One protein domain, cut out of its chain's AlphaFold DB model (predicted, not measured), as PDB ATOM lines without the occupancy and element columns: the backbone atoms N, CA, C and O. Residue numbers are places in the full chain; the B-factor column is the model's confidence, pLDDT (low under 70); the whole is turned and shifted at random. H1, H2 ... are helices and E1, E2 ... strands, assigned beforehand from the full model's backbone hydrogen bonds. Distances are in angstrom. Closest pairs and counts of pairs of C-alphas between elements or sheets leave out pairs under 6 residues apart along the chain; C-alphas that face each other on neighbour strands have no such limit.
ATOM      1  N   ASP A   4     136.178 171.252 198.672       86.88
ATOM      2  CA  ASP A   4     136.875 171.818 199.831       86.88
ATOM      3  C   ASP A   4     137.524 170.727 200.700       86.88
ATOM      4  O   ASP A   4     138.692 170.835 201.085       86.88
ATOM      5  N   ARG A   5     136.797 169.633 200.951       86.75
ATOM      6  CA  ARG A   5     137.309 168.479 201.704       86.75
ATOM      7  C   ARG A   5     138.418 167.757 200.939       86.75
ATOM      8  O   ARG A   5     139.411 167.357 201.549       86.75
ATOM      9  N   LEU A   6     138.285 167.647 199.615       90.19
ATOM     10  CA  LEU A   6     139.308 167.067 198.746       90.19
ATOM     11  C   LEU A   6     140.585 167.911 198.748       90.19
ATOM     12  O   LEU A   6     141.667 167.363 198.940       90.19
ATOM     13  N   LEU A   7     140.474 169.235 198.611       93.44
ATOM     14  CA  LEU A   7     141.638 170.117 198.670       93.44
ATOM     15  C   LEU A   7     142.360 169.976 200.013       93.44
ATOM     16  O   LEU A   7     143.568 169.754 200.034       93.44
ATOM     17  N   ARG A   8     141.614 169.984 201.123       91.12
ATOM     18  CA  ARG A   8     142.172 169.768 202.464       91.12
ATOM     19  C   ARG A   8     142.871 168.413 202.595       91.12
ATOM     20  O   ARG A   8     143.928 168.322 203.219       91.12
ATOM     21  N   TYR A   9     142.298 167.351 202.024       91.12
ATOM     22  CA  TYR A   9     142.946 166.039 201.970       91.12
ATOM     23  C   TYR A   9     144.274 166.100 201.199       91.12
ATOM     24  O   TYR A   9     145.275 165.545 201.654       91.12
ATOM     25  N   LEU A  10     144.310 166.788 200.058       95.00
ATOM     26  CA  LEU A  10     145.516 166.913 199.239       95.00
ATOM     27  C   LEU A  10     146.592 167.751 199.939       95.00
ATOM     28  O   LEU A  10     147.759 167.366 199.933       95.00
ATOM     29  N   GLU A  11     146.213 168.840 200.609       94.00
ATOM     30  CA  GLU A  11     147.125 169.724 201.348       94.00
ATOM     31  C   GLU A  11     147.896 169.004 202.457       94.00
ATOM     32  O   GLU A  11     149.056 169.325 202.699       94.00
ATOM     33  N   ILE A  12     147.297 167.997 203.101       91.12
ATOM     34  CA  ILE A  12     147.975 167.199 204.138       91.12
ATOM     35  C   ILE A  12     148.786 166.019 203.568       91.12
ATOM     36  O   ILE A  12     149.386 165.257 204.332       91.12
ATOM     37  N   LYS A  13     148.773 165.814 202.244       93.25
ATOM     38  CA  LYS A  13     149.409 164.673 201.558       93.25
ATOM     39  C   LYS A  13     150.521 165.081 200.608       93.25
ATOM     40  O   LYS A  13     151.535 164.383 200.543       93.25
ATOM     41  N   VAL A  14     150.319 166.163 199.861       96.19
ATOM     42  CA  VAL A  14     151.269 166.676 198.876       96.19
ATOM     43  C   VAL A  14     152.512 167.215 199.579       96.19
ATOM     44  O   VAL A  14     152.427 167.834 200.634       96.19
ATOM     45  N   HIS A  15     153.694 166.976 199.017       97.44
ATOM     46  CA  HIS A  15     154.939 167.419 199.640       97.44
ATOM     47  C   HIS A  15     155.008 168.954 199.730       97.44
ATOM     48  O   HIS A  15     154.725 169.648 198.753       97.44
ATOM     49  N   HIS A  16     155.461 169.494 200.867       96.75
ATOM     50  CA  HIS A  16     155.536 170.945 201.113       96.75
ATOM     51  C   HIS A  16     156.337 171.716 200.040       96.75
ATOM     52  O   HIS A  16     156.044 172.871 199.740       96.75
ATOM     53  N   ALA A  17     157.329 171.079 199.404       96.75
ATOM     54  CA  ALA A  17     158.086 171.673 198.294       96.75
ATOM     55  C   ALA A  17     157.216 172.027 197.069       96.75
ATOM     56  O   ALA A  17     157.538 172.969 196.348       96.75
ATOM     57  N   ILE A  18     156.117 171.301 196.843       97.00
ATOM     58  CA  ILE A  18     155.146 171.572 195.769       97.00
ATOM     59  C   ILE A  18     154.252 172.757 196.151       97.00
ATOM     60  O   ILE A  18     153.907 173.572 195.305       97.00
ATOM     61  N   GLN A  19     153.934 172.901 197.439       94.88
ATOM     62  CA  GLN A  19     153.108 174.000 197.952       94.88
ATOM     63  C   GLN A  19     153.846 175.349 197.935       94.88
ATOM     64  O   GLN A  19     153.233 176.402 197.784       94.88
ATOM     65  N   ARG A  20     155.175 175.336 198.105       94.06
ATOM     66  CA  ARG A  20     155.999 176.551 198.269       94.06
ATOM     67  C   ARG A  20     156.500 177.165 196.970       94.06
ATOM     68  O   ARG A  20     156.867 178.338 196.952       94.06
ATOM     69  N   ARG A  21     156.603 176.370 195.909       92.75
ATOM     70  CA  ARG A  21     157.227 176.780 194.652       92.75
ATOM     71  C   ARG A  21     156.508 176.134 193.481       92.75
ATOM     72  O   ARG A  21     156.192 174.952 193.521       92.75
ATOM     73  N   ARG A  22     156.332 176.908 192.410       93.69
ATOM     74  CA  ARG A  22     155.922 176.379 191.107       93.69
ATOM     75  C   ARG A  22     157.096 175.681 190.431       93.69
ATOM     76  O   ARG A  22     158.197 176.232 190.370       93.69
ATOM     77  N   TRP A  23     156.841 174.488 189.916       96.81
ATOM     78  CA  TRP A  23     157.823 173.661 189.227       96.81
ATOM     79  C   TRP A  23     157.458 173.578 187.754       96.81
ATOM     80  O   TRP A  23     156.286 173.530 187.409       96.81
ATOM     81  N   ARG A  24     158.449 173.531 186.866       96.94
ATOM     82  CA  ARG A  24     158.165 173.254 185.453       96.94
ATOM     83  C   ARG A  24     157.825 171.776 185.253       96.94
ATOM     84  O   ARG A  24     157.002 171.442 184.407       96.94
ATOM     85  N   ARG A  25     158.480 170.901 186.020       97.88
ATOM     86  CA  ARG A  25     158.310 169.448 185.958       97.88
ATOM     87  C   ARG A  25     158.371 168.828 187.352       97.88
ATOM     88  O   ARG A  25     159.226 169.207 188.154       97.88
ATOM     89  N   ILE A  26     157.507 167.852 187.605       98.56
ATOM     90  CA  ILE A  26     157.532 166.992 188.786       98.56
ATOM     91  C   ILE A  26     157.572 165.532 188.327       98.56
ATOM     92  O   ILE A  26     156.646 165.050 187.679       98.56
ATOM     93  N   ASP A  27     158.640 164.828 188.678       98.62
ATOM     94  CA  ASP A  27     158.822 163.403 188.426       98.62
ATOM     95  C   ASP A  27     158.499 162.620 189.711       98.62
ATOM     96  O   ASP A  27     159.177 162.769 190.722       98.62
ATOM     97  N   VAL A  28     157.454 161.791 189.699       98.69
ATOM     98  CA  VAL A  28     157.071 160.910 190.813       98.69
ATOM     99  C   VAL A  28     157.663 159.525 190.568       98.69
ATOM    100  O   VAL A  28     157.338 158.879 189.572       98.69
ATOM    101  N   VAL A  29     158.549 159.069 191.456       98.44
ATOM    102  CA  VAL A  29     159.390 157.877 191.248       98.44
ATOM    103  C   VAL A  29     159.331 156.915 192.439       98.44
ATOM    104  O   VAL A  29     159.229 157.336 193.591       98.44
ATOM    105  N   GLY A  30     159.452 155.609 192.186       97.25
ATOM    106  CA  GLY A  30     159.569 154.575 193.226       97.25
ATOM    107  C   GLY A  30     161.008 154.366 193.706       97.25
ATOM    108  O   GLY A  30     161.574 153.298 193.480       97.25
ATOM    109  N   ALA A  31     161.615 155.388 194.314       95.88
ATOM    110  CA  ALA A  31     163.025 155.393 194.725       95.88
ATOM    111  C   ALA A  31     163.237 156.097 196.077       95.88
ATOM    112  O   ALA A  31     164.072 156.991 196.196       95.88
ATOM    113  N   TYR A  32     162.431 155.734 197.076       95.25
ATOM    114  CA  TYR A  32     162.461 156.334 198.411       95.25
ATOM    115  C   TYR A  32     163.868 156.453 199.004       95.25
ATOM    116  O   TYR A  32     164.627 155.485 199.043       95.25
ATOM    117  N   ASP A  33     164.189 157.652 199.486       94.31
ATOM    118  CA  ASP A  33     165.508 157.994 200.005       94.31
ATOM    119  C   ASP A  33     165.384 159.104 201.054       94.31
ATOM    120  O   ASP A  33     165.031 160.242 200.731       94.31
ATOM    121  N   ARG A  34     165.681 158.778 202.316       94.00
ATOM    122  CA  ARG A  34     165.616 159.727 203.441       94.00
ATOM    123  C   ARG A  34     166.815 160.679 203.522       94.00
ATOM    124  O   ARG A  34     166.802 161.566 204.366       94.00
ATOM    125  N   SER A  35     167.823 160.540 202.655       95.19
ATOM    126  CA  SER A  35     168.877 161.559 202.502       95.19
ATOM    127  C   SER A  35     168.402 162.793 201.720       95.19
ATOM    128  O   SER A  35     169.050 163.838 201.753       95.19
ATOM    129  N   CYS A  36     167.258 162.684 201.036       96.00
ATOM    130  CA  CYS A  36     166.573 163.791 200.374       96.00
ATOM    131  C   CYS A  36     165.736 164.621 201.363       96.00
ATOM    132  O   CYS A  36     165.631 164.292 202.544       96.00
ATOM    133  N   ALA A  37     165.107 165.698 200.884       97.00
ATOM    134  CA  ALA A  37     164.247 166.525 201.726       97.00
ATOM    135  C   ALA A  37     163.048 165.706 202.232       97.00
ATOM    136  O   ALA A  37     162.262 165.190 201.438       97.00
ATOM    137  N   VAL A  38     162.923 165.594 203.554       97.06
ATOM    138  CA  VAL A  38     161.805 164.927 204.230       97.06
ATOM    139  C   VAL A  38     160.611 165.876 204.302       97.06
ATOM    140  O   VAL A  38     160.777 167.080 204.495       97.06
ATOM    141  N   SER A  39     159.399 165.342 204.144       95.06
ATOM    142  CA  SER A  39     158.191 166.159 204.204       95.06
ATOM    143  C   SER A  39     157.961 166.726 205.605       95.06
ATOM    144  O   SER A  39     157.890 165.983 206.574       95.06
ATOM    145  N   GLU A  40     157.696 168.027 205.707       94.69
ATOM    146  CA  GLU A  40     157.223 168.661 206.948       94.69
ATOM    147  C   GLU A  40     155.810 168.216 207.374       94.69
ATOM    148  O   GLU A  40     155.321 168.607 208.427       94.69
ATOM    149  N   LEU A  41     155.138 167.406 206.548       91.81
ATOM    150  CA  LEU A  41     153.809 166.848 206.810       91.81
ATOM    151  C   LEU A  41     153.867 165.383 207.298       91.81
ATOM    152  O   LEU A  41     152.866 164.655 207.223       91.81
ATOM    153  N   GLU A  42     155.039 164.908 207.739       93.44
ATOM    154  CA  GLU A  42     155.145 163.652 208.495       93.44
ATOM    155  C   GLU A  42     154.363 163.746 209.824       93.44
ATOM    156  O   GLU A  42     154.009 164.824 210.302       93.44
ATOM    157  N   LYS A  43     153.966 162.593 210.375       87.00
ATOM    158  CA  LYS A  43     153.105 162.525 211.571       87.00
ATOM    159  C   LYS A  43     153.918 162.152 212.805       87.00
ATOM    160  O   LYS A  43     154.046 160.971 213.106       87.00
ATOM    161  N   ASP A  44     154.362 163.145 213.562       84.00
ATOM    162  CA  ASP A  44     155.202 162.926 214.753       84.00
ATOM    163  C   ASP A  44     154.456 162.264 215.926       84.00
ATOM    164  O   ASP A  44     155.058 161.765 216.875       84.00
ATOM    165  N   ASP A  45     153.121 162.229 215.869       82.81
ATOM    166  CA  ASP A  45     152.270 161.635 216.900       82.81
ATOM    167  C   ASP A  45     152.067 160.115 216.747       82.81
ATOM    168  O   ASP A  45     151.437 159.481 217.602       82.81
ATOM    169  N   LYS A  46     152.588 159.517 215.666       83.62
ATOM    170  CA  LYS A  46     152.373 158.105 215.319       83.62
ATOM    171  C   LYS A  46     153.677 157.327 215.232       83.62
ATOM    172  O   LYS A  46     154.627 157.744 214.588       83.62
ATOM    173  N   GLN A  47     153.667 156.117 215.786       86.31
ATOM    174  CA  GLN A  47     154.786 155.182 215.656       86.31
ATOM    175  C   GLN A  47     154.953 154.672 214.212       86.31
ATOM    176  O   GLN A  47     156.069 154.515 213.732       86.31
ATOM    177  N   PHE A  48     153.842 154.467 213.498       93.50
ATOM    178  CA  PHE A  48     153.797 153.890 212.151       93.50
ATOM    179  C   PHE A  48     152.961 154.743 211.196       93.50
ATOM    180  O   PHE A  48     152.103 155.521 211.630       93.50
ATOM    181  N   ASN A  49     153.186 154.573 209.891       92.62
ATOM    182  CA  ASN A  49     152.541 155.334 208.821       92.62
ATOM    183  C   ASN A  49     152.691 156.866 209.004       92.62
ATOM    184  O   ASN A  49     151.748 157.653 208.796       92.62
ATOM    185  N   HIS A  50     153.875 157.277 209.459       92.50
ATOM    186  CA  HIS A  50     154.259 158.673 209.636       92.50
ATOM    187  C   HIS A  50     155.060 159.202 208.447       92.50
ATOM    188  O   HIS A  50     154.858 160.361 208.086       92.50
ATOM    189  N   GLU A  51     155.873 158.356 207.810       94.50
ATOM    190  CA  GLU A  51     156.726 158.739 206.691       94.50
ATOM    191  C   GLU A  51     155.912 159.068 205.434       94.50
ATOM    192  O   GLU A  51     154.880 158.454 205.125       94.50
ATOM    193  N   ARG A  52     156.396 160.065 204.697       94.81
ATOM    194  CA  ARG A  52     155.837 160.548 203.425       94.81
ATOM    195  C   ARG A  52     156.916 160.462 202.341       94.81
ATOM    196  O   ARG A  52     158.087 160.307 202.678       94.81
ATOM    197  N   PRO A  53     156.566 160.569 201.046       97.06
ATOM    198  CA  PRO A  53     157.572 160.683 199.997       97.06
ATOM    199  C   PRO A  53     158.560 161.814 200.280       97.06
ATOM    200  O   PRO A  53     158.164 162.861 200.798       97.06
ATOM    201  N   THR A  54     159.824 161.604 199.928       97.88
ATOM    202  CA  THR A  54     160.872 162.628 200.027       97.88
ATOM    203  C   THR A  54     161.030 163.368 198.707       97.88
ATOM    204  O   THR A  54     160.503 162.940 197.679       97.88
ATOM    205  N   ALA A  55     161.740 164.494 198.713       97.94
ATOM    206  CA  ALA A  55     161.944 165.294 197.515       97.94
ATOM    207  C   ALA A  55     163.414 165.648 197.271       97.94
ATOM    208  O   ALA A  55     164.134 166.083 198.172       97.94
ATOM    209  N   ALA A  56     163.839 165.534 196.017       97.25
ATOM    210  CA  ALA A  56     165.083 166.101 195.508       97.25
ATOM    211  C   ALA A  56     164.752 167.116 194.411       97.25
ATOM    212  O   ALA A  56     163.733 166.991 193.737       97.25
ATOM    213  N   HIS A  57     165.585 168.136 194.216       94.94
ATOM    214  CA  HIS A  57     165.349 169.119 193.161       94.94
ATOM    215  C   HIS A  57     166.615 169.413 192.366       94.94
ATOM    216  O   HIS A  57     167.728 169.362 192.886       94.94
ATOM    217  N   SER A  58     166.419 169.753 191.096       93.62
ATOM    218  CA  SER A  58     167.471 170.203 190.190       93.62
ATOM    219  C   SER A  58     166.890 171.245 189.237       93.62
ATOM    220  O   SER A  58     165.999 170.947 188.438       93.62
ATOM    221  N   GLY A  59     167.346 172.496 189.359       93.25
ATOM    222  CA  GLY A  59     166.795 173.624 188.603       93.25
ATOM    223  C   GLY A  59     165.297 173.826 188.863       93.25
ATOM    224  O   GLY A  59     164.892 174.076 190.001       93.25
ATOM    225  N   ASP A  60     164.489 173.715 187.804       94.62
ATOM    226  CA  ASP A  60     163.017 173.819 187.823       94.62
ATOM    227  C   ASP A  60     162.303 172.454 187.813       94.62
ATOM    228  O   ASP A  60     161.105 172.379 187.528       94.62
ATOM    229  N   SER A  61     163.028 171.368 188.096       97.25
ATOM    230  CA  SER A  61     162.461 170.024 188.252       97.25
ATOM    231  C   SER A  61     162.489 169.567 189.707       97.25
ATOM    232  O   SER A  61     163.508 169.715 190.388       97.25
ATOM    233  N   LEU A  62     161.386 168.967 190.145       98.31
ATOM    234  CA  LEU A  62     161.263 168.272 191.423       98.31
ATOM    235  C   LEU A  62     161.148 166.769 191.171       98.31
ATOM    236  O   LEU A  62     160.348 166.343 190.348       98.31
ATOM    237  N   GLU A  63     161.900 165.964 191.906       98.50
ATOM    238  CA  GLU A  63     161.744 164.514 191.948       98.50
ATOM    239  C   GLU A  63     161.129 164.125 193.295       98.50
ATOM    240  O   GLU A  63     161.740 164.332 194.346       98.50
ATOM    241  N   LEU A  64     159.909 163.587 193.267       98.38
ATOM    242  CA  LEU A  64     159.178 163.091 194.427       98.38
ATOM    243  C   LEU A  64     159.383 161.576 194.553       98.38
ATOM    244  O   LEU A  64     158.912 160.795 193.727       98.38
ATOM    245  N   ARG A  65     160.077 161.151 195.605       98.12
ATOM    246  CA  ARG A  65     160.532 159.775 195.824       98.12
ATOM    247  C   ARG A  65     159.605 159.037 196.783       98.12
ATOM    248  O   ARG A  65     159.646 159.250 197.994       98.12
ATOM    249  N   CYS A  66     158.772 158.156 196.243       97.62
ATOM    250  CA  CYS A  66     157.836 157.314 196.990       97.62
ATOM    251  C   CYS A  66     158.468 155.968 197.367       97.62
ATOM    252  O   CYS A  66     159.415 155.516 196.712       97.62
ATOM    253  N   PHE A  67     157.920 155.301 198.393       96.75
ATOM    254  CA  PHE A  67     158.277 153.904 198.675       96.75
ATOM    255  C   PHE A  67     158.025 153.045 197.421       96.75
ATOM    256  O   PHE A  67     157.018 153.281 196.746       96.75
ATOM    257  N   PRO A  68     158.919 152.106 197.055       96.81
ATOM    258  CA  PRO A  68     158.784 151.375 195.797       96.81
ATOM    259  C   PRO A  68     157.555 150.450 195.767       96.81
ATOM    260  O   PRO A  68     157.606 149.314 196.227       96.81
ATOM    261  N   GLY A  69     156.472 150.937 195.166       97.12
ATOM    262  CA  GLY A  69     155.270 150.188 194.796       97.12
ATOM    263  C   GLY A  69     154.583 150.865 193.620       97.12
ATOM    264  O   GLY A  69     154.633 152.094 193.501       97.12
ATOM    265  N   ARG A  70     153.994 150.087 192.712       97.25
ATOM    266  CA  ARG A  70     153.363 150.633 191.498       97.25
ATOM    267  C   ARG A  70     152.149 151.478 191.852       97.25
ATOM    268  O   ARG A  70     152.061 152.618 191.395       97.25
ATOM    269  N   ASP A  71     151.280 150.959 192.709       97.00
ATOM    270  CA  ASP A  71     150.045 151.637 193.100       97.00
ATOM    271  C   ASP A  71     150.347 152.857 193.962       97.00
ATOM    272  O   ASP A  71     149.727 153.902 193.795       97.00
ATOM    273  N   TYR A  72     151.355 152.772 194.834       97.50
ATOM    274  CA  TYR A  72     151.726 153.894 195.690       97.50
ATOM    275  C   TYR A  72     152.307 155.075 194.900       97.50
ATOM    276  O   TYR A  72     151.954 156.232 195.135       97.50
ATOM    277  N   VAL A  73     153.175 154.784 193.926       98.12
ATOM    278  CA  VAL A  73     153.771 155.787 193.032       98.12
ATOM    279  C   VAL A  73     152.701 156.396 192.124       98.12
ATOM    280  O   VAL A  73     152.670 157.612 191.942       98.12
ATOM    281  N   HIS A  74     151.785 155.575 191.605       97.81
ATOM    282  CA  HIS A  74     150.647 156.050 190.821       97.81
ATOM    283  C   HIS A  74     149.696 156.929 191.648       97.81
ATOM    284  O   HIS A  74     149.353 158.031 191.216       97.81
ATOM    285  N   HIS A  75     149.338 156.501 192.864       97.81
ATOM    286  CA  HIS A  75     148.522 157.275 193.799       97.81
ATOM    287  C   HIS A  75     149.132 158.654 194.061       97.81
ATOM    288  O   HIS A  75     148.435 159.661 193.965       97.81
ATOM    289  N   TYR A  76     150.442 158.733 194.315       97.94
ATOM    290  CA  TYR A  76     151.106 160.023 194.503       97.94
ATOM    291  C   TYR A  76     151.174 160.868 193.226       97.94
ATOM    292  O   TYR A  76     151.078 162.093 193.314       97.94
ATOM    293  N   GLY A  77     151.263 160.244 192.050       98.19
ATOM    294  CA  GLY A  77     151.067 160.923 190.768       98.19
ATOM    295  C   GLY A  77     149.712 161.628 190.692       98.19
ATOM    296  O   GLY A  77     149.657 162.818 190.378       98.19
ATOM    297  N   LEU A  78     148.638 160.924 191.064       97.81
ATOM    298  CA  LEU A  78     147.285 161.484 191.133       97.81
ATOM    299  C   LEU A  78     147.182 162.594 192.186       97.81
ATOM    300  O   LEU A  78     146.686 163.668 191.875       97.81
ATOM    301  N   VAL A  79     147.713 162.390 193.398       97.75
ATOM    302  CA  VAL A  79     147.717 163.415 194.462       97.75
ATOM    303  C   VAL A  79     148.336 164.720 193.967       97.75
ATOM    304  O   VAL A  79     147.762 165.790 194.167       97.75
ATOM    305  N   VAL A  80     149.493 164.644 193.307       98.06
ATOM    306  CA  VAL A  80     150.182 165.828 192.782       98.06
ATOM    307  C   VAL A  80     149.384 166.466 191.647       98.06
ATOM    308  O   VAL A  80     149.144 167.671 191.686       98.06
ATOM    309  N   ALA A  81     148.944 165.678 190.662       97.44
ATOM    310  CA  ALA A  81     148.203 166.191 189.512       97.44
ATOM    311  C   ALA A  81     146.887 166.869 189.928       97.44
ATOM    312  O   ALA A  81     146.618 167.999 189.523       97.44
ATOM    313  N   THR A  82     146.101 166.227 190.797       97.00
ATOM    314  CA  THR A  82     144.838 166.778 191.300       97.00
ATOM    315  C   THR A  82     145.070 168.038 192.135       97.00
ATOM    316  O   THR A  82     144.344 169.016 191.975       97.00
ATOM    317  N   TYR A  83     146.106 168.073 192.981       97.44
ATOM    318  CA  TYR A  83     146.437 169.274 193.757       97.44
ATOM    319  C   TYR A  83     146.772 170.471 192.856       97.44
ATOM    320  O   TYR A  83     146.275 171.578 193.073       97.44
ATOM    321  N   LEU A  84     147.592 170.258 191.825       97.06
ATOM    322  CA  LEU A  84     147.973 171.310 190.878       97.06
ATOM    323  C   LEU A  84     146.771 171.816 190.075       97.06
ATOM    324  O   LEU A  84     146.628 173.024 189.881       97.06
ATOM    325  N   GLU A  85     145.881 170.911 189.667       95.75
ATOM    326  CA  GLU A  85     144.635 171.247 188.977       95.75
ATOM    327  C   GLU A  85     143.732 172.141 189.840       95.75
ATOM    328  O   GLU A  85     143.274 173.191 189.385       95.75
ATOM    329  N   MET A  86     143.534 171.769 191.108       95.62
ATOM    330  CA  MET A  86     142.673 172.501 192.046       95.62
ATOM    331  C   MET A  86     143.257 173.848 192.489       95.62
ATOM    332  O   MET A  86     142.508 174.749 192.857       95.62
ATOM    333  N   THR A  87     144.582 174.005 192.436       95.25
ATOM    334  CA  THR A  87     145.284 175.254 192.790       95.25
ATOM    335  C   THR A  87     145.629 176.125 191.579       95.25
ATOM    336  O   THR A  87     146.261 177.173 191.726       95.25
ATOM    337  N   GLY A  88     145.208 175.726 190.373       91.69
ATOM    338  CA  GLY A  88     145.394 176.503 189.144       91.69
ATOM    339  C   GLY A  88     146.829 176.522 188.603       91.69
ATOM    340  O   GLY A  88     147.186 177.441 187.868       91.69
ATOM    341  N   THR A  89     147.653 175.525 188.938       88.06
ATOM    342  CA  THR A  89     149.059 175.405 188.498       88.06
ATOM    343  C   THR A  89     149.201 174.356 187.384       88.06
ATOM    344  O   THR A  89     149.926 173.370 187.503       88.06
ATOM    345  N   ARG A  90     148.452 174.544 186.290       82.38
ATOM    346  CA  ARG A  90     148.328 173.575 185.177       82.38
ATOM    347  C   ARG A  90     149.513 173.545 184.206       82.38
ATOM    348  O   ARG A  90     149.566 172.700 183.323       82.38
ATOM    349  N   ASP A  91     150.442 174.482 184.341       90.81
ATOM    350  CA  ASP A  91     151.664 174.590 183.539       90.81
ATOM    351  C   ASP A  91     152.788 173.648 184.008       90.81
ATOM    352  O   ASP A  91     153.818 173.533 183.343       90.81
ATOM    353  N   THR A  92     152.587 172.954 185.132       95.75
ATOM    354  CA  THR A  92     153.524 171.958 185.660       95.75
ATOM    355  C   THR A  92     153.311 170.605 184.982       95.75
ATOM    356  O   THR A  92     152.235 170.017 185.067       95.75
ATOM    357  N   GLU A  93     154.356 170.053 184.368       97.25
ATOM    358  CA  GLU A  93     154.327 168.688 183.837       97.25
ATOM    359  C   GLU A  93     154.512 167.661 184.967       97.25
ATOM    360  O   GLU A  93     155.553 167.656 185.624       97.25
ATOM    361  N   VAL A  94     153.546 166.761 185.174       98.12
ATOM    362  CA  VAL A  94     153.659 165.650 186.138       98.12
ATOM    363  C   VAL A  94     153.951 164.349 185.394       98.12
ATOM    364  O   VAL A  94     153.186 163.943 184.521       98.12
ATOM    365  N   ARG A  95     155.049 163.675 185.745       98.38
ATOM    366  CA  ARG A  95     155.449 162.381 185.174       98.38
ATOM    367  C   ARG A  95     155.496 161.317 186.254       98.38
ATOM    368  O   ARG A  95     156.039 161.551 187.326       98.38
ATOM    369  N   VAL A  96     154.968 160.136 185.953       98.44
ATOM    370  CA  VAL A  96     154.954 158.993 186.873       98.44
ATOM    371  C   VAL A  96     155.879 157.910 186.332       98.44
ATOM    372  O   VAL A  96     155.678 157.411 185.226       98.44
ATOM    373  N   HIS A  97     156.880 157.527 187.123       98.06
ATOM    374  CA  HIS A  97     157.862 156.499 186.776       98.06
ATOM    375  C   HIS A  97     157.682 155.296 187.697       98.06
ATOM    376  O   HIS A  97     158.195 155.257 188.820       98.06
ATOM    377  N   LEU A  98     156.915 154.315 187.220       97.88
ATOM    378  CA  LEU A  98     156.619 153.112 187.993       97.88
ATOM    379  C   LEU A  98     157.902 152.305 188.262       97.88
ATOM    380  O   LEU A  98     158.699 152.102 187.341       97.88
ATOM    381  N   PRO A  99     158.106 151.808 189.494       97.56
ATOM    382  CA  PRO A  99     159.263 150.988 189.814       97.56
ATOM    383  C   PRO A  99     159.191 149.635 189.094       97.56
ATOM    384  O   PRO A  99     158.119 149.059 188.886       97.56
ATOM    385  N   GLY A 100     160.362 149.116 188.722       97.19
ATOM    386  CA  GLY A 100     160.503 147.755 188.211       97.19
ATOM    387  C   GLY A 100     160.470 146.711 189.329       97.19
ATOM    388  O   GLY A 100     160.730 147.019 190.493       97.19
ATOM    389  N   GLU A 101     160.217 145.454 188.959       96.00
ATOM    390  CA  GLU A 101     160.097 144.320 189.889       96.00
ATOM    391  C   GLU A 101     161.301 144.181 190.830       96.00
ATOM    392  O   GLU A 101     161.149 144.042 192.040       96.00
TER     393      GLU A 101
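This is residues 4 to 101 of the 334 residues of an uncharacterized protein of Nocardioides piscis (UniProt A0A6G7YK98). A small twisted sheet of four strands has one long helix, H3, packed over part of one face and running along E1 and E4. H1 packs on residues 79 to 86 of H3, away from the sheet, short H2 only grazes the sheet, and from the long loop between E1 and E2 residues 44 to 49 stick out. Look through 98 printed residues for three named helices and four named strands, in the order H1, H2, E1, E2, E3, H3, E4; the sheet runs E2, E3, E1, E4 and is mixed, and the class is mixed, helices and strands. The whole is compact, with a radius of gyration of the C-alphas of 12.7 A, and its outline is rounded, spanning 36 by 32 by 24 A.

Start in the sheet with E1, residues 25 to 29, and E4, residues 93 to 97, which are parallel at 16 degrees; N 26 and O 93 are 2.8 A apart, within hydrogen-bond range. E3, residues 61 to 65, is the other neighbour of E1, parallel at 18 degrees, with N 64 and O 27 at 2.8 A. E2, residues 54 to 58, an edge strand of the sheet, forms a hairpin with E3, antiparallel at 156 degrees, with N 56 and O 63 at 2.9 A. H3, residues 70 to 86, is on the sheet at a height of 8.9 A, over E1 and E4, and runs along the strands, at 8 degrees to E1 on the local plane. This makes two layers, a helix on one face of a sheet; the closest C-alphas of H3 and E4 are those of Gly 77 and Val 96, 5.8 A apart. E3, H3 and E4 form a split strand-helix-strand unit, two strands running the same way with E1 between them, and its crossover is right-handed. H1, residues 4 to 11, is not on the sheet; it touches H3 at a steep tilt of 58 degrees, opposite ways, with the C-alphas of Leu 10 and Tyr 83 closest at 6.0 A. H2, residues 16 to 20, only grazes the sheet with residues 16 to 18, and is near H3. In H1, H2 and H3 every O i to N i+4 pair is within hydrogen-bond range.

Find C-alpha 4 at (136.875, 171.818, 199.831), where H1 begins; it is 10.6 A long, and H2 6.3 A. E1 measures 12.8 A, E2 14.1 A and E3 12.9 A. From C-alpha 70 at (153.363, 150.633, 191.498) H3 runs 24.3 A to C-alpha 86. E4, 13.0 A long, ends at C-alpha 97 at (157.862, 156.499, 186.776).

The C-alphas farthest apart are those of Gln 47 and Asp 91, 37.7 A. The printed part has no cut; the link from E1 to E2, 24 residues, is long. No printed residue is under 70 in pLDDT, and the mean of the printed part is 95.0.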